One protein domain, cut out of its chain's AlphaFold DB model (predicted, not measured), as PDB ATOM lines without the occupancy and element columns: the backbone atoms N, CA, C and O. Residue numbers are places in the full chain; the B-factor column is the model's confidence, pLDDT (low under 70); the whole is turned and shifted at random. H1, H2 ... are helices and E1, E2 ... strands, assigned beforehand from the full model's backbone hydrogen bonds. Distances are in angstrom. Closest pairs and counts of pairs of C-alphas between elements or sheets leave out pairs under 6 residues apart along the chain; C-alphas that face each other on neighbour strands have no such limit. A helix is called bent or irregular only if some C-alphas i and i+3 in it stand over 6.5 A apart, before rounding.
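What this domain is: This is residues 127 to 272, 285 to 304 and 312 to 321 of the 493 residues of a protein of Branchiostoma belcheri (UniProt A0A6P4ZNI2). What does the model look like? A parallel sheet of four strands stands between H1, over one face, and H3 and H7, over the other. On the H3 side a row of touching helices, H2, H4, H6 and H5, leads round to the E2 edge, where H5 points away from the sheet; H8 lies beyond H3. How is it built? The printed part has 176 residues, with eight named helices and four named strands in the order E1 H1 E2 H2 H3 H4 H5 H6 E3 H7 H8 E4, a mixed class. It is compact, with a radius of gyration of the C-alphas of 15.5 A and spans of 46 by 34 by 34 A.

How they stand to each other: How do the strands pair? E2, residues 151 to 155, E3, 251 to 257, E1, 127 to 132, and E4, 316 to 321, stand in that order, neighbours parallel. Within hydrogen-bond range are N 152 and O 251, 2.8 A, N 128 and O 252, 2.9 A, and N 129 and O 318, 2.8 A. Which helices cover the faces? H1, residues 135 to 146, is over E3 at a height over the sheet of 7.4 A; E1, H1, E2 form a split strand-helix-strand unit, two parallel strands joined through a helix, with E3 between them and a right-handed crossover. On the opposite face are H3, residues 172 to 183, at 10.3 A, and H7, 262 to 269, at 9.1 A; they touch at the C-alphas of Val 176 and Leu 265, 6.1 A. What lies farther out? H4, residues 188 to 199, touches H2, 159 to 164, with residues 193 to 197 alone, closest C-alphas Tyr 197 and Pro 160, 5.9 A, and H6, 238 to 246, at Ser 188 and Pro 239, 5.7 A. H5, residues 210 to 223, touches H6 with residues 211 to 215 alone, at a steep tilt of 53 degrees, and both only graze the sheet. H8, residues 287 to 295, is close to but not clearly touching H3, at 7.2 A between the C-alphas of Asp 289 and Leu 174. Are the helices' backbones whole? Every O i to N i+4 pair is within hydrogen-bond range in H2, H3, H5, H6 and H8, but 4 of 8 in H1, 6 of 8 in H4 and 2 of 4 in H7.

Where its parts are: Where are the anchors? E1 begins at C-alpha 127, (-7.859, -8.873, -46.948), and E4 ends at C-alpha 321, (-9.151, -5.833, -33.323). Which elements are longest? E3 measures 20.6 A and H5 20.1 A from first to last C-alpha. Which helices are irregular? H1, with C-alphas 137 and 140 7.3 A apart, and H4, with C-alphas 189 and 192 8.6 A apart.

The domain as a whole: How large is it, and where is it cut? The C-alphas farthest apart are those of Lys 224 and Val 263, 47.3 A. Residues 273 to 284 and 305 to 311 are not printed, leaving C-alpha gaps of 21.1 A and 22.6 A. What is loose or uncertain? The link H5 to H6 is long, 14 residues, and 27 residues have pLDDT under 70, among them 165 to 171 and 296 to 304.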
ATOM      1  N   ALA A 127      -8.476  -8.011 -47.945       94.12
ATOM      2  CA  ALA A 127      -7.859  -8.873 -46.948       94.12
ATOM      3  C   ALA A 127      -8.284  -8.446 -45.534       94.12
ATOM      4  O   ALA A 127      -7.807  -7.440 -45.012       94.12
ATOM      5  N   ALA A 128      -9.177  -9.213 -44.908       95.56
ATOM      6  CA  ALA A 128      -9.612  -8.985 -43.533       95.56
ATOM      7  C   ALA A 128      -8.678  -9.702 -42.547       95.56
ATOM      8  O   ALA A 128      -8.625 -10.927 -42.491       95.56
ATOM      9  N   LEU A 129      -7.941  -8.936 -41.754       94.62
ATOM     10  CA  LEU A 129      -7.106  -9.428 -40.666       94.62
ATOM     11  C   LEU A 129      -7.879  -9.280 -39.355       94.62
ATOM     12  O   LEU A 129      -8.335  -8.188 -39.036       94.62
ATOM     13  N   ILE A 130      -8.042 -10.361 -38.601       95.12
ATOM     14  CA  ILE A 130      -8.792 -10.386 -37.343       95.12
ATOM     15  C   ILE A 130      -7.827 -10.751 -36.227       95.12
ATOM     16  O   ILE A 130      -7.329 -11.873 -36.163       95.12
ATOM     17  N   LEU A 131      -7.576  -9.789 -35.352       92.62
ATOM     18  CA  LEU A 131      -6.636  -9.905 -34.255       92.62
ATOM     19  C   LEU A 131      -7.376  -9.982 -32.920       92.62
ATOM     20  O   LEU A 131      -8.202  -9.122 -32.614       92.62
ATOM     21  N   SER A 132      -7.015 -10.957 -32.094       91.56
ATOM     22  CA  SER A 132      -7.457 -11.071 -30.702       91.56
ATOM     23  C   SER A 132      -6.287 -11.384 -29.764       91.56
ATOM     24  O   SER A 132      -5.167 -11.662 -30.202       91.56
ATOM     25  N   TYR A 133      -6.528 -11.326 -28.451       88.38
ATOM     26  CA  TYR A 133      -5.512 -11.742 -27.485       88.38
ATOM     27  C   TYR A 133      -5.415 -13.268 -27.417       88.38
ATOM     28  O   TYR A 133      -4.319 -13.817 -27.312       88.38
ATOM     29  N   SER A 134      -6.549 -13.969 -27.481       82.00
ATOM     30  CA  SER A 134      -6.591 -15.430 -27.546       82.00
ATOM     31  C   SER A 134      -7.415 -15.927 -28.730       82.00
ATOM     32  O   SER A 134      -8.351 -15.266 -29.184       82.00
ATOM     33  N   SER A 135      -7.048 -17.098 -29.247       78.62
ATOM     34  CA  SER A 135      -7.611 -17.654 -30.482       78.62
ATOM     35  C   SER A 135      -9.113 -17.917 -30.400       78.62
ATOM     36  O   SER A 135      -9.822 -17.745 -31.388       78.62
ATOM     37  N   ASP A 136      -9.619 -18.259 -29.213       77.44
ATOM     38  CA  ASP A 136     -11.039 -18.507 -28.956       77.44
ATOM     39  C   ASP A 136     -11.914 -17.258 -29.148       77.44
ATOM     40  O   ASP A 136     -13.063 -17.371 -29.569       77.44
ATOM     41  N   GLU A 137     -11.377 -16.061 -28.912       79.81
ATOM     42  CA  GLU A 137     -12.131 -14.804 -29.023       79.81
ATOM     43  C   GLU A 137     -12.432 -14.408 -30.470       79.81
ATOM     44  O   GLU A 137     -13.395 -13.683 -30.726       79.81
ATOM     45  N   SER A 138     -11.614 -14.870 -31.418       85.62
ATOM     46  CA  SER A 138     -11.769 -14.544 -32.837       85.62
ATOM     47  C   SER A 138     -12.661 -15.510 -33.601       85.62
ATOM     48  O   SER A 138     -13.049 -15.201 -34.725       85.62
ATOM     49  N   LEU A 139     -13.052 -16.631 -32.990       85.62
ATOM     50  CA  LEU A 139     -13.796 -17.703 -33.650       85.62
ATOM     51  C   LEU A 139     -15.118 -17.232 -34.251       85.62
ATOM     52  O   LEU A 139     -15.375 -17.498 -35.416       85.62
ATOM     53  N   ILE A 140     -15.943 -16.495 -33.499       87.56
ATOM     54  CA  ILE A 140     -17.253 -16.046 -34.002       87.56
ATOM     55  C   ILE A 140     -17.090 -15.129 -35.212       87.56
ATOM     56  O   ILE A 140     -17.764 -15.293 -36.227       87.56
ATOM     57  N   LEU A 141     -16.205 -14.139 -35.090       90.25
ATOM     58  CA  LEU A 141     -15.986 -13.155 -36.139       90.25
ATOM     59  C   LEU A 141     -15.291 -13.782 -37.352       90.25
ATOM     60  O   LEU A 141     -15.648 -13.470 -38.482       90.25
ATOM     61  N   GLY A 142     -14.344 -14.691 -37.123       93.19
ATOM     62  CA  GLY A 142     -13.707 -15.495 -38.160       93.19
ATOM     63  C   GLY A 142     -14.721 -16.339 -38.921       93.19
ATOM     64  O   GLY A 142     -14.734 -16.324 -40.150       93.19
ATOM     65  N   GLU A 143     -15.653 -16.966 -38.207       92.12
ATOM     66  CA  GLU A 143     -16.691 -17.801 -38.801       92.12
ATOM     67  C   GLU A 143     -17.657 -17.001 -39.683       92.12
ATOM     68  O   GLU A 143     -18.076 -17.482 -40.734       92.12
ATOM     69  N   MET A 144     -17.919 -15.726 -39.362       94.50
ATOM     70  CA  MET A 144     -18.675 -14.843 -40.261       94.50
ATOM     71  C   MET A 144     -18.027 -14.716 -41.650       94.50
ATOM     72  O   MET A 144     -18.747 -14.579 -42.638       94.50
ATOM     73  N   PHE A 145     -16.694 -14.745 -41.746       96.56
ATOM     74  CA  PHE A 145     -15.981 -14.754 -43.029       96.56
ATOM     75  C   PHE A 145     -15.843 -16.168 -43.599       96.56
ATOM     76  O   PHE A 145     -15.969 -16.350 -44.809       96.56
ATOM     77  N   ASN A 146     -15.656 -17.174 -42.743       95.69
ATOM     78  CA  ASN A 146     -15.591 -18.587 -43.126       95.69
ATOM     79  C   ASN A 146     -16.875 -19.063 -43.826       95.69
ATOM     80  O   ASN A 146     -16.828 -19.898 -44.724       95.69
ATOM     81  N   GLN A 147     -18.026 -18.486 -43.471       94.69
ATOM     82  CA  GLN A 147     -19.331 -18.770 -44.078       94.69
ATOM     83  C   GLN A 147     -19.623 -17.945 -45.341       94.69
ATOM     84  O   GLN A 147     -20.613 -18.177 -46.036       94.69
ATOM     85  N   HIS A 148     -18.749 -17.003 -45.699       96.19
ATOM     86  CA  HIS A 148     -18.897 -16.215 -46.915       96.19
ATOM     87  C   HIS A 148     -18.277 -16.950 -48.117       96.19
ATOM     88  O   HIS A 148     -17.125 -17.389 -48.045       96.19
ATOM     89  N   PRO A 149     -18.987 -17.117 -49.247       95.12
ATOM     90  CA  PRO A 149     -18.479 -17.898 -50.380       95.12
ATOM     91  C   PRO A 149     -17.324 -17.212 -51.122       95.12
ATOM     92  O   PRO A 149     -16.481 -17.889 -51.703       95.12
ATOM     93  N   ASP A 150     -17.249 -15.881 -51.084       95.06
ATOM     94  CA  ASP A 150     -16.181 -15.133 -51.767       95.06
ATOM     95  C   ASP A 150     -14.874 -15.011 -50.961       95.06
ATOM     96  O   ASP A 150     -13.877 -14.533 -51.505       95.06
ATOM     97  N   PHE A 151     -14.847 -15.450 -49.698       96.31
ATOM     98  CA  PHE A 151     -13.655 -15.390 -48.849       96.31
ATOM     99  C   PHE A 151     -12.912 -16.725 -48.803       96.31
ATOM    100  O   PHE A 151     -13.511 -17.780 -48.599       96.31
ATOM    101  N   PHE A 152     -11.588 -16.650 -48.934       96.81
ATOM    102  CA  PHE A 152     -10.660 -17.655 -48.434       96.81
ATOM    103  C   PHE A 152     -10.366 -17.333 -46.970       96.81
ATOM    104  O   PHE A 152      -9.691 -16.345 -46.682       96.81
ATOM    105  N   TYR A 153     -10.903 -18.134 -46.056       97.31
ATOM    106  CA  TYR A 153     -10.667 -17.985 -44.625       97.31
ATOM    107  C   TYR A 153      -9.591 -18.963 -44.145       97.31
ATOM    108  O   TYR A 153      -9.651 -20.151 -44.471       97.31
ATOM    109  N   MET A 154      -8.634 -18.470 -43.357       96.56
ATOM    110  CA  MET A 154      -7.610 -19.294 -42.720       96.56
ATOM    111  C   MET A 154      -7.519 -18.984 -41.226       96.56
ATOM    112  O   MET A 154      -7.198 -17.862 -40.828       96.56
ATOM    113  N   PHE A 155      -7.790 -19.997 -40.404       94.94
ATOM    114  CA  PHE A 155      -7.729 -19.889 -38.951       94.94
ATOM    115  C   PHE A 155      -6.282 -19.974 -38.458       94.94
ATOM    116  O   PHE A 155      -5.621 -20.986 -38.686       94.94
ATOM    117  N   GLU A 156      -5.802 -18.936 -37.773       92.38
ATOM    118  CA  GLU A 156      -4.560 -18.936 -36.981       92.38
ATOM    119  C   GLU A 156      -3.314 -19.472 -37.735       92.38
ATOM    120  O   GLU A 156      -2.573 -20.319 -37.229       92.38
ATOM    121  N   PRO A 157      -3.008 -18.992 -38.960       93.62
ATOM    122  CA  PRO A 157      -1.883 -19.502 -39.742       93.62
ATOM    123  C   PRO A 157      -0.519 -19.239 -39.098       93.62
ATOM    124  O   PRO A 157       0.470 -19.772 -39.582       93.62
ATOM    125  N   LEU A 158      -0.429 -18.431 -38.039       90.75
ATOM    126  CA  LEU A 158       0.819 -18.147 -37.331       90.75
ATOM    127  C   LEU A 158       1.144 -19.163 -36.231       90.75
ATOM    128  O   LEU A 158       2.300 -19.232 -35.819       90.75
ATOM    129  N   HIS A 159       0.184 -19.990 -35.805       87.69
ATOM    130  CA  HIS A 159       0.353 -20.919 -34.682       87.69
ATOM    131  C   HIS A 159       1.609 -21.806 -34.768       87.69
ATOM    132  O   HIS A 159       2.344 -21.856 -33.783       87.69
ATOM    133  N   PRO A 160       1.966 -22.435 -35.914       87.50
ATOM    134  CA  PRO A 160       3.189 -23.238 -35.982       87.50
ATOM    135  C   PRO A 160       4.463 -22.446 -35.669       87.50
ATOM    136  O   PRO A 160       5.370 -22.968 -35.025       87.50
ATOM    137  N   LEU A 161       4.521 -21.181 -36.099       84.69
ATOM    138  CA  LEU A 161       5.642 -20.287 -35.814       84.69
ATOM    139  C   LEU A 161       5.664 -19.918 -34.326       84.69
ATOM    140  O   LEU A 161       6.727 -19.873 -33.721       84.69
ATOM    141  N   GLU A 162       4.500 -19.682 -33.725       80.69
ATOM    142  CA  GLU A 162       4.377 -19.313 -32.311       80.69
ATOM    143  C   GLU A 162       4.727 -20.455 -31.357       80.69
ATOM    144  O   GLU A 162       5.320 -20.210 -30.306       80.69
ATOM    145  N   VAL A 163       4.410 -21.696 -31.736       78.38
ATOM    146  CA  VAL A 163       4.789 -22.898 -30.982       78.38
ATOM    147  C   VAL A 163       6.275 -23.221 -31.148       78.38
ATOM    148  O   VAL A 163       6.915 -23.643 -30.186       78.38
ATOM    149  N   ALA A 164       6.836 -23.031 -32.347       72.81
ATOM    150  CA  ALA A 164       8.240 -23.336 -32.625       72.81
ATOM    151  C   ALA A 164       9.220 -22.304 -32.044       72.81
ATOM    152  O   ALA A 164      10.346 -22.671 -31.700       72.81
ATOM    153  N   ALA A 165       8.804 -21.038 -31.936       65.00
ATOM    154  CA  ALA A 165       9.705 -19.934 -31.637       65.00
ATOM    155  C   ALA A 165      10.456 -20.111 -30.305       65.00
ATOM    156  O   ALA A 165       9.860 -20.161 -29.223       65.00
ATOM    157  N   ARG A 166      11.792 -20.157 -30.380       54.38
ATOM    158  CA  ARG A 166      12.685 -20.312 -29.212       54.38
ATOM    159  C   ARG A 166      13.034 -18.963 -28.585       54.38
ATOM    160  O   ARG A 166      13.290 -18.891 -27.382       54.38
ATOM    161  N   SER A 167      12.988 -17.892 -29.382       50.69
ATOM    162  CA  SER A 167      13.160 -16.501 -28.963       50.69
ATOM    163  C   SER A 167      11.919 -15.678 -29.319       50.69
ATOM    164  O   SER A 167      11.453 -15.626 -30.454       50.69
ATOM    165  N   ARG A 168      11.363 -14.992 -28.315       51.91
ATOM    166  CA  ARG A 168      10.070 -14.289 -28.406       51.91
ATOM    167  C   ARG A 168      10.121 -12.956 -29.177       51.91
ATOM    168  O   ARG A 168       9.068 -12.347 -29.334       51.91
ATOM    169  N   ASN A 169      11.307 -12.494 -29.598       51.09
ATOM    170  CA  ASN A 169      11.519 -11.211 -30.296       51.09
ATOM    171  C   ASN A 169      11.886 -11.358 -31.789       51.09
ATOM    172  O   ASN A 169      11.761 -10.391 -32.532       51.09
ATOM    173  N   THR A 170      12.322 -12.533 -32.254       53.03
ATOM    174  CA  THR A 170      12.862 -12.755 -33.617       53.03
ATOM    175  C   THR A 170      11.784 -12.990 -34.693       53.03
ATOM    176  O   THR A 170      12.091 -13.276 -35.846       53.03
ATOM    177  N   THR A 171      10.500 -12.841 -34.354       65.50
ATOM    178  CA  THR A 171       9.387 -13.455 -35.097       65.50
ATOM    179  C   THR A 171       8.409 -12.487 -35.766       65.50
ATOM    180  O   THR A 171       7.650 -12.918 -36.630       65.50
ATOM    181  N   ASP A 172       8.418 -11.187 -35.457       75.31
ATOM    182  CA  ASP A 172       7.417 -10.251 -36.002       75.31
ATOM    183  C   ASP A 172       7.539 -10.061 -37.523       75.31
ATOM    184  O   ASP A 172       6.526 -10.026 -38.223       75.31
ATOM    185  N   ARG A 173       8.768 -10.013 -38.058       78.06
ATOM    186  CA  ARG A 173       9.018  -9.935 -39.510       78.06
ATOM    187  C   ARG A 173       8.481 -11.169 -40.236       78.06
ATOM    188  O   ARG A 173       7.813 -11.035 -41.259       78.06
ATOM    189  N   LEU A 174       8.717 -12.361 -39.680       81.62
ATOM    190  CA  LEU A 174       8.200 -13.613 -40.232       81.62
ATOM    191  C   LEU A 174       6.671 -13.684 -40.124       81.62
ATOM    192  O   LEU A 174       6.028 -14.057 -41.096       81.62
ATOM    193  N   LYS A 175       6.073 -13.251 -39.004       86.12
ATOM    194  CA  LYS A 175       4.609 -13.168 -38.849       86.12
ATOM    195  C   LYS A 175       3.983 -12.280 -39.923       86.12
ATOM    196  O   LYS A 175       3.064 -12.707 -40.616       86.12
ATOM    197  N   VAL A 176       4.513 -11.069 -40.104       85.62
ATOM    198  CA  VAL A 176       4.069 -10.128 -41.146       85.62
ATOM    199  C   VAL A 176       4.201 -10.753 -42.534       85.62
ATOM    200  O   VAL A 176       3.276 -10.657 -43.341       85.62
ATOM    201  N   ARG A 177       5.321 -11.434 -42.804       85.50
ATOM    202  CA  ARG A 177       5.559 -12.079 -44.094       85.50
ATOM    203  C   ARG A 177       4.602 -13.242 -44.357       85.50
ATOM    204  O   ARG A 177       4.044 -13.299 -45.448       85.50
ATOM    205  N   ILE A 178       4.370 -14.124 -43.383       89.44
ATOM    206  CA  ILE A 178       3.394 -15.219 -43.505       89.44
ATOM    207  C   ILE A 178       2.009 -14.640 -43.774       89.44
ATOM    208  O   ILE A 178       1.344 -15.080 -44.705       89.44
ATOM    209  N   LEU A 179       1.582 -13.631 -43.006       91.69
ATOM    210  CA  LEU A 179       0.283 -12.989 -43.212       91.69
ATOM    211  C   LEU A 179       0.166 -12.411 -44.626       91.69
ATOM    212  O   LEU A 179      -0.819 -12.700 -45.299       91.69
ATOM    213  N   HIS A 180       1.176 -11.665 -45.092       89.75
ATOM    214  CA  HIS A 180       1.239 -11.125 -46.454       89.75
ATOM    215  C   HIS A 180       1.094 -12.216 -47.521       89.75
ATOM    216  O   HIS A 180       0.319 -12.086 -48.471       89.75
ATOM    217  N   ASP A 181       1.857 -13.291 -47.369       90.31
ATOM    218  CA  ASP A 181       1.920 -14.385 -48.325       90.31
ATOM    219  C   ASP A 181       0.611 -15.198 -48.326       90.31
ATOM    220  O   ASP A 181       0.109 -15.534 -49.398       90.31
ATOM    221  N   VAL A 182      -0.035 -15.395 -47.169       93.50
ATOM    222  CA  VAL A 182      -1.377 -15.999 -47.059       93.50
ATOM    223  C   VAL A 182      -2.431 -15.143 -47.765       93.50
ATOM    224  O   VAL A 182      -3.179 -15.656 -48.601       93.50
ATOM    225  N   ILE A 183      -2.497 -13.834 -47.488       92.44
ATOM    226  CA  ILE A 183      -3.517 -12.959 -48.100       92.44
ATOM    227  C   ILE A 183      -3.296 -12.759 -49.607       92.44
ATOM    228  O   ILE A 183      -4.263 -12.536 -50.337       92.44
ATOM    229  N   SER A 184      -2.053 -12.918 -50.070       89.25
ATOM    230  CA  SER A 184      -1.652 -12.861 -51.482       89.25
ATOM    231  C   SER A 184      -1.654 -14.230 -52.180       89.25
ATOM    232  O   SER A 184      -1.266 -14.325 -53.342       89.25
ATOM    233  N   CYS A 185      -2.089 -15.298 -51.503       91.38
ATOM    234  CA  CYS A 185      -2.128 -16.671 -52.021       91.38
ATOM    235  C   CYS A 185      -0.769 -17.251 -52.471       91.38
ATOM    236  O   CYS A 185      -0.715 -18.076 -53.390       91.38
ATOM    237  N   ASN A 186       0.329 -16.843 -51.836       89.12
ATOM    238  CA  ASN A 186       1.682 -17.297 -52.135       89.12
ATOM    239  C   ASN A 186       2.228 -18.224 -51.035       89.12
ATOM    240  O   ASN A 186       2.825 -17.778 -50.067       89.12
ATOM    241  N   PHE A 187       2.072 -19.536 -51.199       89.94
ATOM    242  CA  PHE A 187       2.455 -20.514 -50.171       89.94
ATOM    243  C   PHE A 187       3.810 -21.199 -50.424       89.94
ATOM    244  O   PHE A 187       4.233 -22.026 -49.618       89.94
ATOM    245  N   SER A 188       4.500 -20.876 -51.526       84.88
ATOM    246  CA  SER A 188       5.682 -21.619 -52.003       84.88
ATOM    247  C   SER A 188       6.832 -21.655 -50.992       84.88
ATOM    248  O   SER A 188       7.460 -22.690 -50.799       84.88
ATOM    249  N   ALA A 189       7.057 -20.547 -50.289       83.06
ATOM    250  CA  ALA A 189       8.111 -20.393 -49.289       83.06
ATOM    251  C   ALA A 189       7.855 -21.140 -47.963       83.06
ATOM    252  O   ALA A 189       8.757 -21.254 -47.134       83.06
ATOM    253  N   TRP A 190       6.636 -21.639 -47.742       86.62
ATOM    254  CA  TRP A 190       6.130 -21.983 -46.410       86.62
ATOM    255  C   TRP A 190       5.768 -23.466 -46.258       86.62
ATOM    256  O   TRP A 190       4.961 -23.826 -45.404       86.62
ATOM    257  N   GLY A 191       6.377 -24.347 -47.063       86.12
ATOM    258  CA  GLY A 191       6.064 -25.781 -47.081       86.12
ATOM    259  C   GLY A 191       6.136 -26.452 -45.706       86.12
ATOM    260  O   GLY A 191       5.162 -27.059 -45.273       86.12
ATOM    261  N   ASN A 192       7.242 -26.290 -44.972       84.50
ATOM    262  CA  ASN A 192       7.383 -26.888 -43.637       84.50
ATOM    263  C   ASN A 192       6.462 -26.249 -42.590       84.50
ATOM    264  O   ASN A 192       5.919 -26.950 -41.741       84.50
ATOM    265  N   HIS A 193       6.241 -24.936 -42.681       88.19
ATOM    266  CA  HIS A 193       5.323 -24.217 -41.798       88.19
ATOM    267  C   HIS A 193       3.889 -24.747 -41.936       88.19
ATOM    268  O   HIS A 193       3.269 -25.144 -40.949       88.19
ATOM    269  N   PHE A 194       3.383 -24.842 -43.170       91.69
ATOM    270  CA  PHE A 194       2.037 -25.357 -43.413       91.69
ATOM    271  C   PHE A 194       1.944 -26.879 -43.288       91.69
ATOM    272  O   PHE A 194       0.900 -27.388 -42.901       91.69
ATOM    273  N   LYS A 195       3.031 -27.625 -43.478       90.00
ATOM    274  CA  LYS A 195       3.080 -29.035 -43.072       90.00
ATOM    275  C   LYS A 195       2.773 -29.195 -41.582       90.00
ATOM    276  O   LYS A 195       1.944 -30.030 -41.232       90.00
ATOM    277  N   THR A 196       3.395 -28.395 -40.715       88.44
ATOM    278  CA  THR A 196       3.100 -28.415 -39.273       88.44
ATOM    279  C   THR A 196       1.659 -27.990 -39.001       88.44
ATOM    280  O   THR A 196       0.957 -28.686 -38.275       88.44
ATOM    281  N   TYR A 197       1.175 -26.929 -39.660       90.81
ATOM    282  CA  TYR A 197      -0.220 -26.474 -39.559       90.81
ATOM    283  C   TYR A 197      -1.249 -27.583 -39.845       90.81
ATOM    284  O   TYR A 197      -2.249 -27.704 -39.143       90.81
ATOM    285  N   PHE A 198      -1.014 -28.406 -40.872       89.69
ATOM    286  CA  PHE A 198      -1.918 -29.499 -41.252       89.69
ATOM    287  C   PHE A 198      -1.801 -30.732 -40.347       89.69
ATOM    288  O   PHE A 198      -2.744 -31.524 -40.266       89.69
ATOM    289  N   LYS A 199      -0.643 -30.931 -39.709       84.50
ATOM    290  CA  LYS A 199      -0.319 -32.140 -38.938       84.50
ATOM    291  C   LYS A 199      -0.521 -32.008 -37.436       84.50
ATOM    292  O   LYS A 199      -0.523 -33.032 -36.759       84.50
ATOM    293  N   ASP A 200      -0.672 -30.793 -36.923       85.31
ATOM    294  CA  ASP A 200      -0.976 -30.554 -35.514       85.31
ATOM    295  C   ASP A 200      -2.408 -31.029 -35.199       85.31
ATOM    296  O   ASP A 200      -3.401 -30.393 -35.565       85.31
ATOM    297  N   GLU A 201      -2.510 -32.200 -34.559       81.00
ATOM    298  CA  GLU A 201      -3.788 -32.827 -34.199       81.00
ATOM    299  C   GLU A 201      -4.516 -32.081 -33.065       81.00
ATOM    300  O   GLU A 201      -5.733 -32.236 -32.936       81.00
ATOM    301  N   ASP A 202      -3.800 -31.275 -32.272       81.12
ATOM    302  CA  ASP A 202      -4.334 -30.587 -31.090       81.12
ATOM    303  C   ASP A 202      -4.783 -29.149 -31.399       81.12
ATOM    304  O   ASP A 202      -5.626 -28.593 -30.692       81.12
ATOM    305  N   PHE A 203      -4.253 -28.544 -32.461       83.06
ATOM    306  CA  PHE A 203      -4.526 -27.151 -32.818       83.06
ATOM    307  C   PHE A 203      -5.820 -26.934 -33.616       83.06
ATOM    308  O   PHE A 203      -6.497 -25.919 -33.446       83.06
ATOM    309  N   GLY A 204      -6.193 -27.869 -34.491       82.62
ATOM    310  CA  GLY A 204      -7.458 -27.773 -35.229       82.62
ATOM    311  C   GLY A 204      -7.473 -26.771 -36.400       82.62
ATOM    312  O   GLY A 204      -8.548 -26.418 -36.885       82.62
ATOM    313  N   GLY A 205      -6.311 -26.284 -36.853       86.81
ATOM    314  CA  GLY A 205      -6.197 -25.218 -37.859       86.81
ATOM    315  C   GLY A 205      -6.980 -25.473 -39.149       86.81
ATOM    316  O   GLY A 205      -7.859 -24.697 -39.542       86.81
ATOM    317  N   TRP A 206      -6.695 -26.604 -39.795       89.19
ATOM    318  CA  TRP A 206      -7.344 -26.979 -41.049       89.19
ATOM    319  C   TRP A 206      -8.826 -27.337 -40.861       89.19
ATOM    320  O   TRP A 206      -9.620 -27.109 -41.771       89.19
ATOM    321  N   GLN A 207      -9.218 -27.845 -39.688       87.88
ATOM    322  CA  GLN A 207     -10.609 -28.174 -39.362       87.88
ATOM    323  C   GLN A 207     -11.483 -26.924 -39.222       87.88
ATOM    324  O   GLN A 207     -12.657 -26.968 -39.577       87.88
ATOM    325  N   ASN A 208     -10.913 -25.818 -38.741       88.94
ATOM    326  CA  ASN A 208     -11.618 -24.546 -38.570       88.94
ATOM    327  C   ASN A 208     -11.633 -23.685 -39.845       88.94
ATOM    328  O   ASN A 208     -12.199 -22.597 -39.849       88.94
ATOM    329  N   SER A 209     -11.045 -24.156 -40.946       94.31
ATOM    330  CA  SER A 209     -10.972 -23.422 -42.213       94.31
ATOM    331  C   SER A 209     -11.781 -24.156 -43.288       94.31
ATOM    332  O   SER A 209     -11.307 -25.156 -43.824       94.31
ATOM    333  N   ARG A 210     -12.990 -23.675 -43.630       93.88
ATOM    334  CA  ARG A 210     -13.991 -24.389 -44.463       93.88
ATOM    335  C   ARG A 210     -13.404 -24.980 -45.738       93.88
ATOM    336  O   ARG A 210     -13.594 -26.156 -46.036       93.88
ATOM    337  N   ASP A 211     -12.696 -24.161 -46.508       94.50
ATOM    338  CA  ASP A 211     -12.190 -24.588 -47.813       94.50
ATOM    339  C   ASP A 211     -11.035 -25.594 -47.683       94.50
ATOM    340  O   ASP A 211     -10.890 -26.489 -48.518       94.50
ATOM    341  N   ILE A 212     -10.239 -25.481 -46.615       94.81
ATOM    342  CA  ILE A 212      -9.161 -26.427 -46.309       94.81
ATOM    343  C   ILE A 212      -9.764 -27.753 -45.838       94.81
ATOM    344  O   ILE A 212      -9.402 -28.808 -46.356       94.81
ATOM    345  N   GLN A 213     -10.736 -27.705 -44.925       92.38
ATOM    346  CA  GLN A 213     -11.494 -28.868 -44.475       92.38
ATOM    347  C   GLN A 213     -12.132 -29.603 -45.660       92.38
ATOM    348  O   GLN A 213     -11.992 -30.819 -45.775       92.38
ATOM    349  N   GLN A 214     -12.757 -28.871 -46.588       92.25
ATOM    350  CA  GLN A 214     -13.341 -29.445 -47.798       92.25
ATOM    351  C   GLN A 214     -12.287 -30.147 -48.665       92.25
ATOM    352  O   GLN A 214     -12.529 -31.259 -49.139       92.25
ATOM    353  N   ALA A 215     -11.110 -29.544 -48.853       92.69
ATOM    354  CA  ALA A 215     -10.014 -30.174 -49.588       92.69
ATOM    355  C   ALA A 215      -9.524 -31.462 -48.904       92.69
ATOM    356  O   ALA A 215      -9.313 -32.475 -49.576       92.69
ATOM    357  N   CYS A 216      -9.424 -31.465 -47.572       90.62
ATOM    358  CA  CYS A 216      -9.088 -32.656 -46.795       90.62
ATOM    359  C   CYS A 216     -10.140 -33.764 -46.959       90.62
ATOM    360  O   CYS A 216      -9.770 -34.908 -47.212       90.62
ATOM    361  N   SER A 217     -11.437 -33.438 -46.901       89.19
ATOM    362  CA  SER A 217     -12.526 -34.410 -47.106       89.19
ATOM    363  C   SER A 217     -12.558 -34.983 -48.527       89.19
ATOM    364  O   SER A 217     -12.827 -36.171 -48.715       89.19
ATOM    365  N   ILE A 218     -12.264 -34.165 -49.546       88.50
ATOM    366  CA  ILE A 218     -12.133 -34.635 -50.935       88.50
ATOM    367  C   ILE A 218     -10.970 -35.626 -51.045       88.50
ATOM    368  O   ILE A 218     -11.139 -36.701 -51.626       88.50
ATOM    369  N   SER A 219      -9.818 -35.291 -50.458       86.38
ATOM    370  CA  SER A 219      -8.648 -36.171 -50.452       86.38
ATOM    371  C   SER A 219      -8.933 -37.489 -49.714       86.38
ATOM    372  O   SER A 219      -8.628 -38.569 -50.218       86.38
ATOM    373  N   GLU A 220      -9.617 -37.437 -48.567       86.44
ATOM    374  CA  GLU A 220      -9.997 -38.623 -47.788       86.44
ATOM    375  C   GLU A 220     -10.864 -39.589 -48.605       86.44
ATOM    376  O   GLU A 220     -10.587 -40.793 -48.662       86.44
ATOM    377  N   LYS A 221     -11.860 -39.048 -49.318       85.31
ATOM    378  CA  LYS A 221     -12.722 -39.819 -50.217       85.31
ATOM    379  C   LYS A 221     -11.942 -40.431 -51.383       85.31
ATOM    380  O   LYS A 221     -12.219 -41.570 -51.756       85.31
ATOM    381  N   TYR A 222     -10.987 -39.694 -51.952       83.75
ATOM    382  CA  TYR A 222     -10.165 -40.163 -53.070       83.75
ATOM    383  C   TYR A 222      -9.273 -41.346 -52.668       83.75
ATOM    384  O   TYR A 222      -9.255 -42.370 -53.351       83.75
ATOM    385  N   PHE A 223      -8.597 -41.246 -51.520       83.81
ATOM    386  CA  PHE A 223      -7.703 -42.295 -51.023       83.81
ATOM    387  C   PHE A 223      -8.411 -43.416 -50.249       83.81
ATOM    388  O   PHE A 223      -7.756 -44.372 -49.838       83.81
ATOM    389  N   LYS A 224      -9.737 -43.329 -50.058       81.38
ATOM    390  CA  LYS A 224     -10.532 -44.276 -49.252       81.38
ATOM    391  C   LYS A 224      -9.969 -44.448 -47.833       81.38
ATOM    392  O   LYS A 224      -9.979 -45.545 -47.277       81.38
ATOM    393  N   LEU A 225      -9.456 -43.360 -47.264       78.44
ATOM    394  CA  LEU A 225      -8.925 -43.328 -45.904       78.44
ATOM    395  C   LEU A 225     -10.056 -43.001 -44.917       78.44
ATOM    396  O   LEU A 225     -11.071 -42.429 -45.298       78.44
ATOM    397  N   ASN A 226      -9.896 -43.388 -43.651       70.69
ATOM    398  CA  ASN A 226     -10.784 -42.976 -42.559       70.69
ATOM    399  C   ASN A 226      -9.920 -42.366 -41.455       70.69
ATOM    400  O   ASN A 226      -9.587 -43.011 -40.457       70.69
ATOM    401  N   LEU A 227      -9.466 -41.141 -41.698       68.06
ATOM    402  CA  LEU A 227      -8.532 -40.423 -40.845       68.06
ATOM    403  C   LEU A 227      -9.266 -39.263 -40.180       68.06
ATOM    404  O   LEU A 227      -9.047 -38.102 -40.500       68.06
ATOM    405  N   ARG A 228     -10.083 -39.582 -39.167       65.81
ATOM    406  CA  ARG A 228     -10.902 -38.608 -38.411       65.81
ATOM    407  C   ARG A 228     -10.146 -37.384 -37.864       65.81
ATOM    408  O   ARG A 228     -10.789 -36.419 -37.467       65.81
ATOM    409  N   LYS A 229      -8.812 -37.433 -37.781       71.38
ATOM    410  CA  LYS A 229      -7.965 -36.374 -37.207       71.38
ATOM    411  C   LYS A 229      -6.862 -35.852 -38.127       71.38
ATOM    412  O   LYS A 229      -6.185 -34.904 -37.748       71.38
ATOM    413  N   ARG A 230      -6.655 -36.442 -39.309       79.81
ATOM    414  CA  ARG A 230      -5.544 -36.053 -40.191       79.81
ATOM    415  C   ARG A 230      -6.064 -35.691 -41.560       79.81
ATOM    416  O   ARG A 230      -6.774 -36.477 -42.174       79.81
ATOM    417  N   CYS A 231      -5.627 -34.544 -42.055       86.12
ATOM    418  CA  CYS A 231      -5.843 -34.184 -43.440       86.12
ATOM    419  C   CYS A 231      -4.946 -35.052 -44.345       86.12
ATOM    420  O   CYS A 231      -3.721 -34.970 -44.224       86.12
ATOM    421  N   PRO A 232      -5.498 -35.873 -45.256       87.69
ATOM    422  CA  PRO A 232      -4.715 -36.780 -46.095       87.69
ATOM    423  C   PRO A 232      -4.149 -36.079 -47.339       87.69
ATOM    424  O   PRO A 232      -4.143 -36.639 -48.431       87.69
ATOM    425  N   ILE A 233      -3.719 -34.825 -47.209       89.69
ATOM    426  CA  ILE A 233      -2.986 -34.116 -48.262       89.69
ATOM    427  C   ILE A 233      -1.498 -34.423 -48.074       89.69
ATOM    428  O   ILE A 233      -0.992 -34.375 -46.952       89.69
ATOM    429  N   LEU A 234      -0.804 -34.769 -49.160       88.94
ATOM    430  CA  LEU A 234       0.625 -35.074 -49.116       88.94
ATOM    431  C   LEU A 234       1.435 -33.810 -48.805       88.94
ATOM    432  O   LEU A 234       1.120 -32.732 -49.304       88.94
ATOM    433  N   ASP A 235       2.504 -33.949 -48.016       88.88
ATOM    434  CA  ASP A 235       3.326 -32.824 -47.539       88.88
ATOM    435  C   ASP A 235       3.796 -31.904 -48.674       88.88
ATOM    436  O   ASP A 235       3.769 -30.682 -48.534       88.88
ATOM    437  N   GLN A 236       4.207 -32.491 -49.800       86.44
ATOM    438  CA  GLN A 236       4.677 -31.761 -50.975       86.44
ATOM    439  C   GLN A 236       3.566 -30.996 -51.712       86.44
ATOM    440  O   GLN A 236       3.851 -30.009 -52.385       86.44
ATOM    441  N   ASP A 237       2.310 -31.418 -51.560       89.62
ATOM    442  CA  ASP A 237       1.167 -30.841 -52.270       89.62
ATOM    443  C   ASP A 237       0.496 -29.715 -51.474       89.62
ATOM    444  O   ASP A 237      -0.249 -28.922 -52.053       89.62
ATOM    445  N   ILE A 238       0.774 -29.592 -50.167       91.88
ATOM    446  CA  ILE A 238       0.144 -28.599 -49.278       91.88
ATOM    447  C   ILE A 238       0.223 -27.167 -49.848       91.88
ATOM    448  O   ILE A 238      -0.833 -26.538 -49.974       91.88
ATOM    449  N   PRO A 239       1.397 -26.624 -50.247       90.81
ATOM    450  CA  PRO A 239       1.472 -25.268 -50.800       90.81
ATOM    451  C   PRO A 239       0.644 -25.088 -52.076       90.81
ATOM    452  O   PRO A 239      -0.013 -24.061 -52.260       90.81
ATOM    453  N   THR A 240       0.651 -26.096 -52.950       89.75
ATOM    454  CA  THR A 240      -0.073 -26.082 -54.226       89.75
ATOM    455  C   THR A 240      -1.579 -26.112 -53.998       89.75
ATOM    456  O   THR A 240      -2.305 -25.328 -54.612       89.75
ATOM    457  N   VAL A 241      -2.056 -26.953 -53.075       93.06
ATOM    458  CA  VAL A 241      -3.475 -27.033 -52.708       93.06
ATOM    459  C   VAL A 241      -3.947 -25.729 -52.063       93.06
ATOM    460  O   VAL A 241      -4.963 -25.180 -52.489       93.06
ATOM    461  N   LEU A 242      -3.197 -25.178 -51.099       95.06
ATOM    462  CA  LEU A 242      -3.531 -23.896 -50.463       95.06
ATOM    463  C   LEU A 242      -3.617 -22.759 -51.485       95.06
ATOM    464  O   LEU A 242      -4.589 -21.998 -51.488       95.06
ATOM    465  N   ARG A 243      -2.645 -22.675 -52.403       94.38
ATOM    466  CA  ARG A 243      -2.668 -21.704 -53.504       94.38
ATOM    467  C   ARG A 243      -3.913 -21.891 -54.366       94.38
ATOM    468  O   ARG A 243      -4.617 -20.915 -54.602       94.38
ATOM    469  N   ALA A 244      -4.196 -23.117 -54.809       90.19
ATOM    470  CA  ALA A 244      -5.326 -23.423 -55.686       90.19
ATOM    471  C   ALA A 244      -6.683 -23.063 -55.057       90.19
ATOM    472  O   ALA A 244      -7.579 -22.595 -55.755       90.19
ATOM    473  N   ILE A 245      -6.832 -23.238 -53.744       94.69
ATOM    474  CA  ILE A 245      -8.029 -22.827 -53.005       94.69
ATOM    475  C   ILE A 245      -8.100 -21.296 -52.903       94.69
ATOM    476  O   ILE A 245      -9.118 -20.696 -53.242       94.69
ATOM    477  N   CYS A 246      -7.012 -20.655 -52.469       94.44
ATOM    478  CA  CYS A 246      -6.978 -19.221 -52.182       94.44
ATOM    479  C   CYS A 246      -7.220 -18.350 -53.425       94.44
ATOM    480  O   CYS A 246      -7.949 -17.358 -53.347       94.44
ATOM    481  N   VAL A 247      -6.650 -18.716 -54.583       91.56
ATOM    482  CA  VAL A 247      -6.809 -17.940 -55.832       91.56
ATOM    483  C   VAL A 247      -8.225 -18.007 -56.407       91.56
ATOM    484  O   VAL A 247      -8.605 -17.140 -57.185       91.56
ATOM    485  N   ARG A 248      -9.026 -19.008 -56.014       91.38
ATOM    486  CA  ARG A 248     -10.429 -19.149 -56.443       91.38
ATOM    487  C   ARG A 248     -11.389 -18.244 -55.674       91.38
ATOM    488  O   ARG A 248     -12.553 -18.137 -56.056       91.38
ATOM    489  N   ARG A 249     -10.935 -17.624 -54.584       93.12
ATOM    490  CA  ARG A 249     -11.737 -16.736 -53.740       93.12
ATOM    491  C   ARG A 249     -11.372 -15.281 -54.018       93.12
ATOM    492  O   ARG A 249     -10.193 -14.932 -54.119       93.12
ATOM    493  N   LYS A 250     -12.392 -14.424 -54.104       93.50
ATOM    494  CA  LYS A 250     -12.235 -12.994 -54.418       93.50
ATOM    495  C   LYS A 250     -11.535 -12.227 -53.297       93.50
ATOM    496  O   LYS A 250     -10.860 -11.235 -53.560       93.50
ATOM    497  N   HIS A 251     -11.686 -12.686 -52.056       95.25
ATOM    498  CA  HIS A 251     -11.194 -12.033 -50.843       95.25
ATOM    499  C   HIS A 251     -10.479 -13.034 -49.929       95.25
ATOM    500  O   HIS A 251     -10.623 -14.245 -50.095       95.25
ATOM    501  N   SER A 252      -9.682 -12.534 -48.986       95.81
ATOM    502  CA  SER A 252      -9.022 -13.347 -47.956       95.81
ATOM    503  C   SER A 252      -9.402 -12.848 -46.567       95.81
ATOM    504  O   SER A 252      -9.571 -11.648 -46.357       95.81
ATOM    505  N   ALA A 253      -9.522 -13.759 -45.609       97.12
ATOM    506  CA  ALA A 253      -9.709 -13.447 -44.201       97.12
ATOM    507  C   ALA A 253      -8.801 -14.337 -43.350       97.12
ATOM    508  O   ALA A 253      -8.679 -15.533 -43.604       97.12
ATOM    509  N   VAL A 254      -8.158 -13.752 -42.346       95.94
ATOM    510  CA  VAL A 254      -7.220 -14.458 -41.469       95.94
ATOM    511  C   VAL A 254      -7.488 -14.061 -40.028       95.94
ATOM    512  O   VAL A 254      -7.479 -12.872 -39.714       95.94
ATOM    513  N   THR A 255      -7.691 -15.041 -39.148       94.44
ATOM    514  CA  THR A 255      -7.637 -14.819 -37.695       94.44
ATOM    515  C   THR A 255      -6.257 -15.150 -37.165       94.44
ATOM    516  O   THR A 255      -5.631 -16.091 -37.644       94.44
ATOM    517  N   PHE A 256      -5.775 -14.389 -36.190       91.31
ATOM    518  CA  PHE A 256      -4.527 -14.687 -35.498       91.31
ATOM    519  C   PHE A 256      -4.509 -14.074 -34.095       91.31
ATOM    520  O   PHE A 256      -5.055 -12.987 -33.880       91.31
ATOM    521  N   ALA A 257      -3.860 -14.751 -33.151       85.56
ATOM    522  CA  ALA A 257      -3.711 -14.286 -31.777       85.56
ATOM    523  C   ALA A 257      -2.299 -13.748 -31.476       85.56
ATOM    524  O   ALA A 257      -1.357 -13.910 -32.245       85.56
ATOM    525  N   GLN A 258      -2.161 -13.059 -30.336       70.44
ATOM    526  CA  GLN A 258      -0.879 -12.765 -29.670       70.44
ATOM    527  C   GLN A 258       0.236 -12.135 -30.535       70.44
ATOM    528  O   GLN A 258       1.427 -12.428 -30.362       70.44
ATOM    529  N   THR A 259      -0.093 -11.175 -31.405       70.00
ATOM    530  CA  THR A 259       0.936 -10.233 -31.886       70.00
ATOM    531  C   THR A 259       1.244  -9.190 -30.813       70.00
ATOM    532  O   THR A 259       0.332  -8.656 -30.192       70.00
ATOM    533  N   ARG A 260       2.521  -8.891 -30.563       63.38
ATOM    534  CA  ARG A 260       2.940  -7.913 -29.538       63.38
ATOM    535  C   ARG A 260       3.102  -6.505 -30.084       63.38
ATOM    536  O   ARG A 260       3.344  -5.584 -29.314       63.38
ATOM    537  N   ASN A 261       3.038  -6.341 -31.403       66.75
ATOM    538  CA  ASN A 261       3.374  -5.076 -32.023       66.75
ATOM    539  C   ASN A 261       2.523  -4.808 -33.267       66.75
ATOM    540  O   ASN A 261       2.734  -5.382 -34.337       66.75
ATOM    541  N   LEU A 262       1.574  -3.879 -33.130       70.88
ATOM    542  CA  LEU A 262       0.768  -3.392 -34.248       70.88
ATOM    543  C   LEU A 262       1.608  -2.625 -35.283       70.88
ATOM    544  O   LEU A 262       1.264  -2.619 -36.462       70.88
ATOM    545  N   VAL A 263       2.723  -2.007 -34.867       69.25
ATOM    546  CA  VAL A 263       3.621  -1.251 -35.759       69.25
ATOM    547  C   VAL A 263       4.216  -2.168 -36.823       69.25
ATOM    548  O   VAL A 263       4.313  -1.776 -37.983       69.25
ATOM    549  N   SER A 264       4.527  -3.419 -36.475       70.19
ATOM    550  CA  SER A 264       5.016  -4.419 -37.431       70.19
ATOM    551  C   SER A 264       3.981  -4.695 -38.537       70.19
ATOM    552  O   SER A 264       4.333  -4.782 -39.715       70.19
ATOM    553  N   LEU A 265       2.689  -4.733 -38.183       76.06
ATOM    554  CA  LEU A 265       1.572  -4.907 -39.124       76.06
ATOM    555  C   LEU A 265       1.260  -3.646 -39.939       76.06
ATOM    556  O   LEU A 265       0.610  -3.750 -40.978       76.06
ATOM    557  N   ALA A 266       1.735  -2.469 -39.521       71.19
ATOM    558  CA  ALA A 266       1.492  -1.220 -40.241       71.19
ATOM    559  C   ALA A 266       2.018  -1.275 -41.683       71.19
ATOM    560  O   ALA A 266       1.438  -0.650 -42.561       71.19
ATOM    561  N   THR A 267       3.068  -2.060 -41.943       73.19
ATOM    562  CA  THR A 267       3.599  -2.297 -43.296       73.19
ATOM    563  C   THR A 267       2.584  -2.953 -44.236       73.19
ATOM    564  O   THR A 267       2.535  -2.584 -45.403       73.19
ATOM    565  N   LEU A 268       1.733  -3.855 -43.731       74.25
ATOM    566  CA  LEU A 268       0.646  -4.476 -44.503       74.25
ATOM    567  C   LEU A 268      -0.527  -3.525 -44.727       74.25
ATOM    568  O   LEU A 268      -1.294  -3.701 -45.664       74.25
ATOM    569  N   LEU A 269      -0.690  -2.550 -43.836       72.19
ATOM    570  CA  LEU A 269      -1.822  -1.630 -43.824       72.19
ATOM    571  C   LEU A 269      -1.544  -0.315 -44.569       72.19
ATOM    572  O   LEU A 269      -2.438   0.530 -44.651       72.19
ATOM    573  N   ARG A 270      -0.322  -0.125 -45.090       66.88
ATOM    574  CA  ARG A 270       0.017   1.012 -45.954       66.88
ATOM    575  C   ARG A 270      -0.768   0.927 -47.255       66.88
ATOM    576  O   ARG A 270      -1.041  -0.160 -47.764       66.88
ATOM    577  N   GLU A 271      -1.126   2.088 -47.791       58.59
ATOM    578  CA  GLU A 271      -1.734   2.134 -49.114       58.59
ATOM    579  C   GLU A 271      -0.751   1.580 -50.155       58.59
ATOM    580  O   GLU A 271       0.458   1.780 -50.015       58.59
ATOM    581  N   PRO A 272      -1.236   0.883 -51.195       53.69
ATOM    582  CA  PRO A 272      -0.409   0.575 -52.351       53.69
ATOM    583  C   PRO A 272       0.112   1.892 -52.928       53.69
ATOM    584  O   PRO A 272      -0.702   2.753 -53.269       53.69
ATOM    585  N   LEU A 285      12.071 -16.360 -50.370       63.84
ATOM    586  CA  LEU A 285      12.525 -15.786 -49.102       63.84
ATOM    587  C   LEU A 285      13.888 -15.112 -49.302       63.84
ATOM    588  O   LEU A 285      14.753 -15.702 -49.967       63.84
ATOM    589  N   SER A 286      14.087 -13.924 -48.720       70.31
ATOM    590  CA  SER A 286      15.401 -13.265 -48.711       70.31
ATOM    591  C   SER A 286      16.423 -14.113 -47.942       70.31
ATOM    592  O   SER A 286      16.050 -14.995 -47.167       70.31
ATOM    593  N   ALA A 287      17.722 -13.873 -48.149       72.69
ATOM    594  CA  ALA A 287      18.767 -14.577 -47.397       72.69
ATOM    595  C   ALA A 287      18.595 -14.388 -45.876       72.69
ATOM    596  O   ALA A 287      18.736 -15.346 -45.119       72.69
ATOM    597  N   GLU A 288      18.188 -13.189 -45.457       74.94
ATOM    598  CA  GLU A 288      17.857 -12.856 -44.069       74.94
ATOM    599  C   GLU A 288      16.650 -13.650 -43.557       74.94
ATOM    600  O   GLU A 288      16.706 -14.220 -42.473       74.94
ATOM    601  N   ASP A 289      15.568 -13.743 -44.342       72.75
ATOM    602  CA  ASP A 289      14.373 -14.493 -43.930       72.75
ATOM    603  C   ASP A 289      14.668 -15.999 -43.821       72.75
ATOM    604  O   ASP A 289      14.146 -16.669 -42.933       72.75
ATOM    605  N   ARG A 290      15.527 -16.548 -44.694       75.38
ATOM    606  CA  ARG A 290      15.964 -17.955 -44.618       75.38
ATOM    607  C   ARG A 290      16.810 -18.222 -43.379       75.38
ATOM    608  O   ARG A 290      16.634 -19.262 -42.750       75.38
ATOM    609  N   GLN A 291      17.702 -17.294 -43.042       75.94
ATOM    610  CA  GLN A 291      18.524 -17.369 -41.841       75.94
ATOM    611  C   GLN A 291      17.656 -17.302 -40.577       75.94
ATOM    612  O   GLN A 291      17.798 -18.149 -39.701       75.94
ATOM    613  N   LEU A 292      16.690 -16.379 -40.528       75.12
ATOM    614  CA  LEU A 292      15.735 -16.267 -39.419       75.12
ATOM    615  C   LEU A 292      14.900 -17.542 -39.239       75.12
ATOM    616  O   LEU A 292      14.707 -18.002 -38.118       75.12
ATOM    617  N   LEU A 293      14.422 -18.144 -40.332       72.50
ATOM    618  CA  LEU A 293      13.704 -19.420 -40.260       72.50
ATOM    619  C   LEU A 293      14.582 -20.527 -39.677       72.50
ATOM    620  O   LEU A 293      14.136 -21.255 -38.791       72.50
ATOM    621  N   TRP A 294      15.833 -20.618 -40.135       70.62
ATOM    622  CA  TRP A 294      16.794 -21.585 -39.615       70.62
ATOM    623  C   TRP A 294      17.052 -21.397 -38.112       70.62
ATOM    624  O   TRP A 294      17.040 -22.374 -37.362       70.62
ATOM    625  N   GLU A 295      17.222 -20.152 -37.658       70.38
ATOM    626  CA  GLU A 295      17.425 -19.798 -36.246       70.38
ATOM    627  C   GLU A 295      16.224 -20.165 -35.360       70.38
ATOM    628  O   GLU A 295      16.407 -20.636 -34.235       70.38
ATOM    629  N   GLU A 296      15.002 -20.049 -35.884       68.88
ATOM    630  CA  GLU A 296      13.775 -20.479 -35.199       68.88
ATOM    631  C   GLU A 296      13.502 -21.993 -35.320       68.88
ATOM    632  O   GLU A 296      12.475 -22.489 -34.857       68.88
ATOM    633  N   GLY A 297      14.420 -22.765 -35.915       62.84
ATOM    634  CA  GLY A 297      14.279 -24.213 -36.081       62.84
ATOM    635  C   GLY A 297      13.266 -24.624 -37.156       62.84
ATOM    636  O   GLY A 297      12.849 -25.783 -37.199       62.84
ATOM    637  N   LEU A 298      12.877 -23.696 -38.033       67.06
ATOM    638  CA  LEU A 298      12.043 -23.947 -39.202       67.06
ATOM    639  C   LEU A 298      12.949 -24.157 -40.418       67.06
ATOM    640  O   LEU A 298      13.616 -23.239 -40.887       67.06
ATOM    641  N   SER A 299      12.995 -25.370 -40.974       57.59
ATOM    642  CA  SER A 299      13.809 -25.604 -42.172       57.59
ATOM    643  C   SER A 299      13.188 -24.885 -43.382       57.59
ATOM    644  O   SER A 299      12.028 -25.161 -43.706       57.59
ATOM    645  N   PRO A 300      13.907 -23.994 -44.087       54.66
ATOM    646  CA  PRO A 300      13.407 -23.424 -45.330       54.66
ATOM    647  C   PRO A 300      13.300 -24.532 -46.384       54.66
ATOM    648  O   PRO A 300      14.247 -25.287 -46.603       54.66
ATOM    649  N   VAL A 301      12.149 -24.645 -47.051       54.25
ATOM    650  CA  VAL A 301      12.049 -25.500 -48.241       54.25
ATOM    651  C   VAL A 301      12.660 -24.713 -49.394       54.25
ATOM    652  O   VAL A 301      12.085 -23.729 -49.858       54.25
ATOM    653  N   ILE A 302      13.846 -25.122 -49.847       47.34
ATOM    654  CA  ILE A 302      14.440 -24.616 -51.087       47.34
ATOM    655  C   ILE A 302      13.703 -25.301 -52.241       47.34
ATOM    656  O   ILE A 302      14.180 -26.279 -52.808       47.34
ATOM    657  N   SER A 303      12.495 -24.846 -52.563       45.47
ATOM    658  CA  SER A 303      11.858 -25.251 -53.811       45.47
ATOM    659  C   SER A 303      12.429 -24.389 -54.933       45.47
ATOM    660  O   SER A 303      12.166 -23.188 -54.977       45.47
ATOM    661  N   GLY A 304      13.174 -24.999 -55.856       41.16
ATOM    662  CA  GLY A 304      13.474 -24.433 -57.178       41.16
ATOM    663  C   GLY A 304      12.227 -24.391 -58.068       41.16
ATOM    664  O   GLY A 304      12.241 -24.923 -59.172       41.16
ATOM    665  N   SER A 312      -1.895  -8.984 -60.125       50.06
ATOM    666  CA  SER A 312      -1.343  -7.663 -60.478       50.06
ATOM    667  C   SER A 312      -1.594  -6.507 -59.489       50.06
ATOM    668  O   SER A 312      -1.208  -5.378 -59.787       50.06
ATOM    669  N   ARG A 313      -2.199  -6.737 -58.313       65.44
ATOM    670  CA  ARG A 313      -2.455  -5.703 -57.291       65.44
ATOM    671  C   ARG A 313      -2.291  -6.259 -55.875       65.44
ATOM    672  O   ARG A 313      -2.723  -7.378 -55.605       65.44
ATOM    673  N   SER A 314      -1.690  -5.469 -54.983       73.62
ATOM    674  CA  SER A 314      -1.640  -5.771 -53.549       73.62
ATOM    675  C   SER A 314      -3.052  -5.760 -52.939       73.62
ATOM    676  O   SER A 314      -3.907  -4.990 -53.394       73.62
ATOM    677  N   PRO A 315      -3.337  -6.617 -51.939       86.31
ATOM    678  CA  PRO A 315      -4.647  -6.649 -51.299       86.31
ATOM    679  C   PRO A 315      -4.981  -5.354 -50.538       86.31
ATOM    680  O   PRO A 315      -4.101  -4.737 -49.940       86.31
ATOM    681  N   ASP A 316      -6.262  -4.978 -50.495       88.44
ATOM    682  CA  ASP A 316      -6.781  -3.936 -49.600       88.44
ATOM    683  C   ASP A 316      -6.917  -4.505 -48.182       88.44
ATOM    684  O   ASP A 316      -7.904  -5.169 -47.848       88.44
ATOM    685  N   VAL A 317      -5.884  -4.304 -47.364       90.56
ATOM    686  CA  VAL A 317      -5.810  -4.877 -46.017       90.56
ATOM    687  C   VAL A 317      -6.612  -4.048 -45.016       90.56
ATOM    688  O   VAL A 317      -6.433  -2.833 -44.900       90.56
ATOM    689  N   ARG A 318      -7.471  -4.726 -44.247       90.81
ATOM    690  CA  ARG A 318      -8.293  -4.149 -43.178       90.81
ATOM    691  C   ARG A 318      -8.148  -4.957 -41.904       90.81
ATOM    692  O   ARG A 318      -8.299  -6.174 -41.925       90.81
ATOM    693  N   LEU A 319      -7.882  -4.280 -40.796       91.38
ATOM    694  CA  LEU A 319      -7.624  -4.892 -39.501       91.38
ATOM    695  C   LEU A 319      -8.798  -4.687 -38.538       91.38
ATOM    696  O   LEU A 319      -9.201  -3.560 -38.248       91.38
ATOM    697  N   LEU A 320      -9.310  -5.796 -38.017       92.19
ATOM    698  CA  LEU A 320     -10.316  -5.885 -36.969       92.19
ATOM    699  C   LEU A 320      -9.639  -6.343 -35.679       92.19
ATOM    700  O   LEU A 320      -9.155  -7.469 -35.602       92.19
ATOM    701  N   LEU A 321      -9.614  -5.486 -34.664       92.25
ATOM    702  CA  LEU A 321      -9.151  -5.833 -33.323       92.25
ATOM    703  C   LEU A 321     -10.342  -6.214 -32.444       92.25
ATOM    704  O   LEU A 321     -11.276  -5.427 -32.289       92.25
TER     705      LEU A 321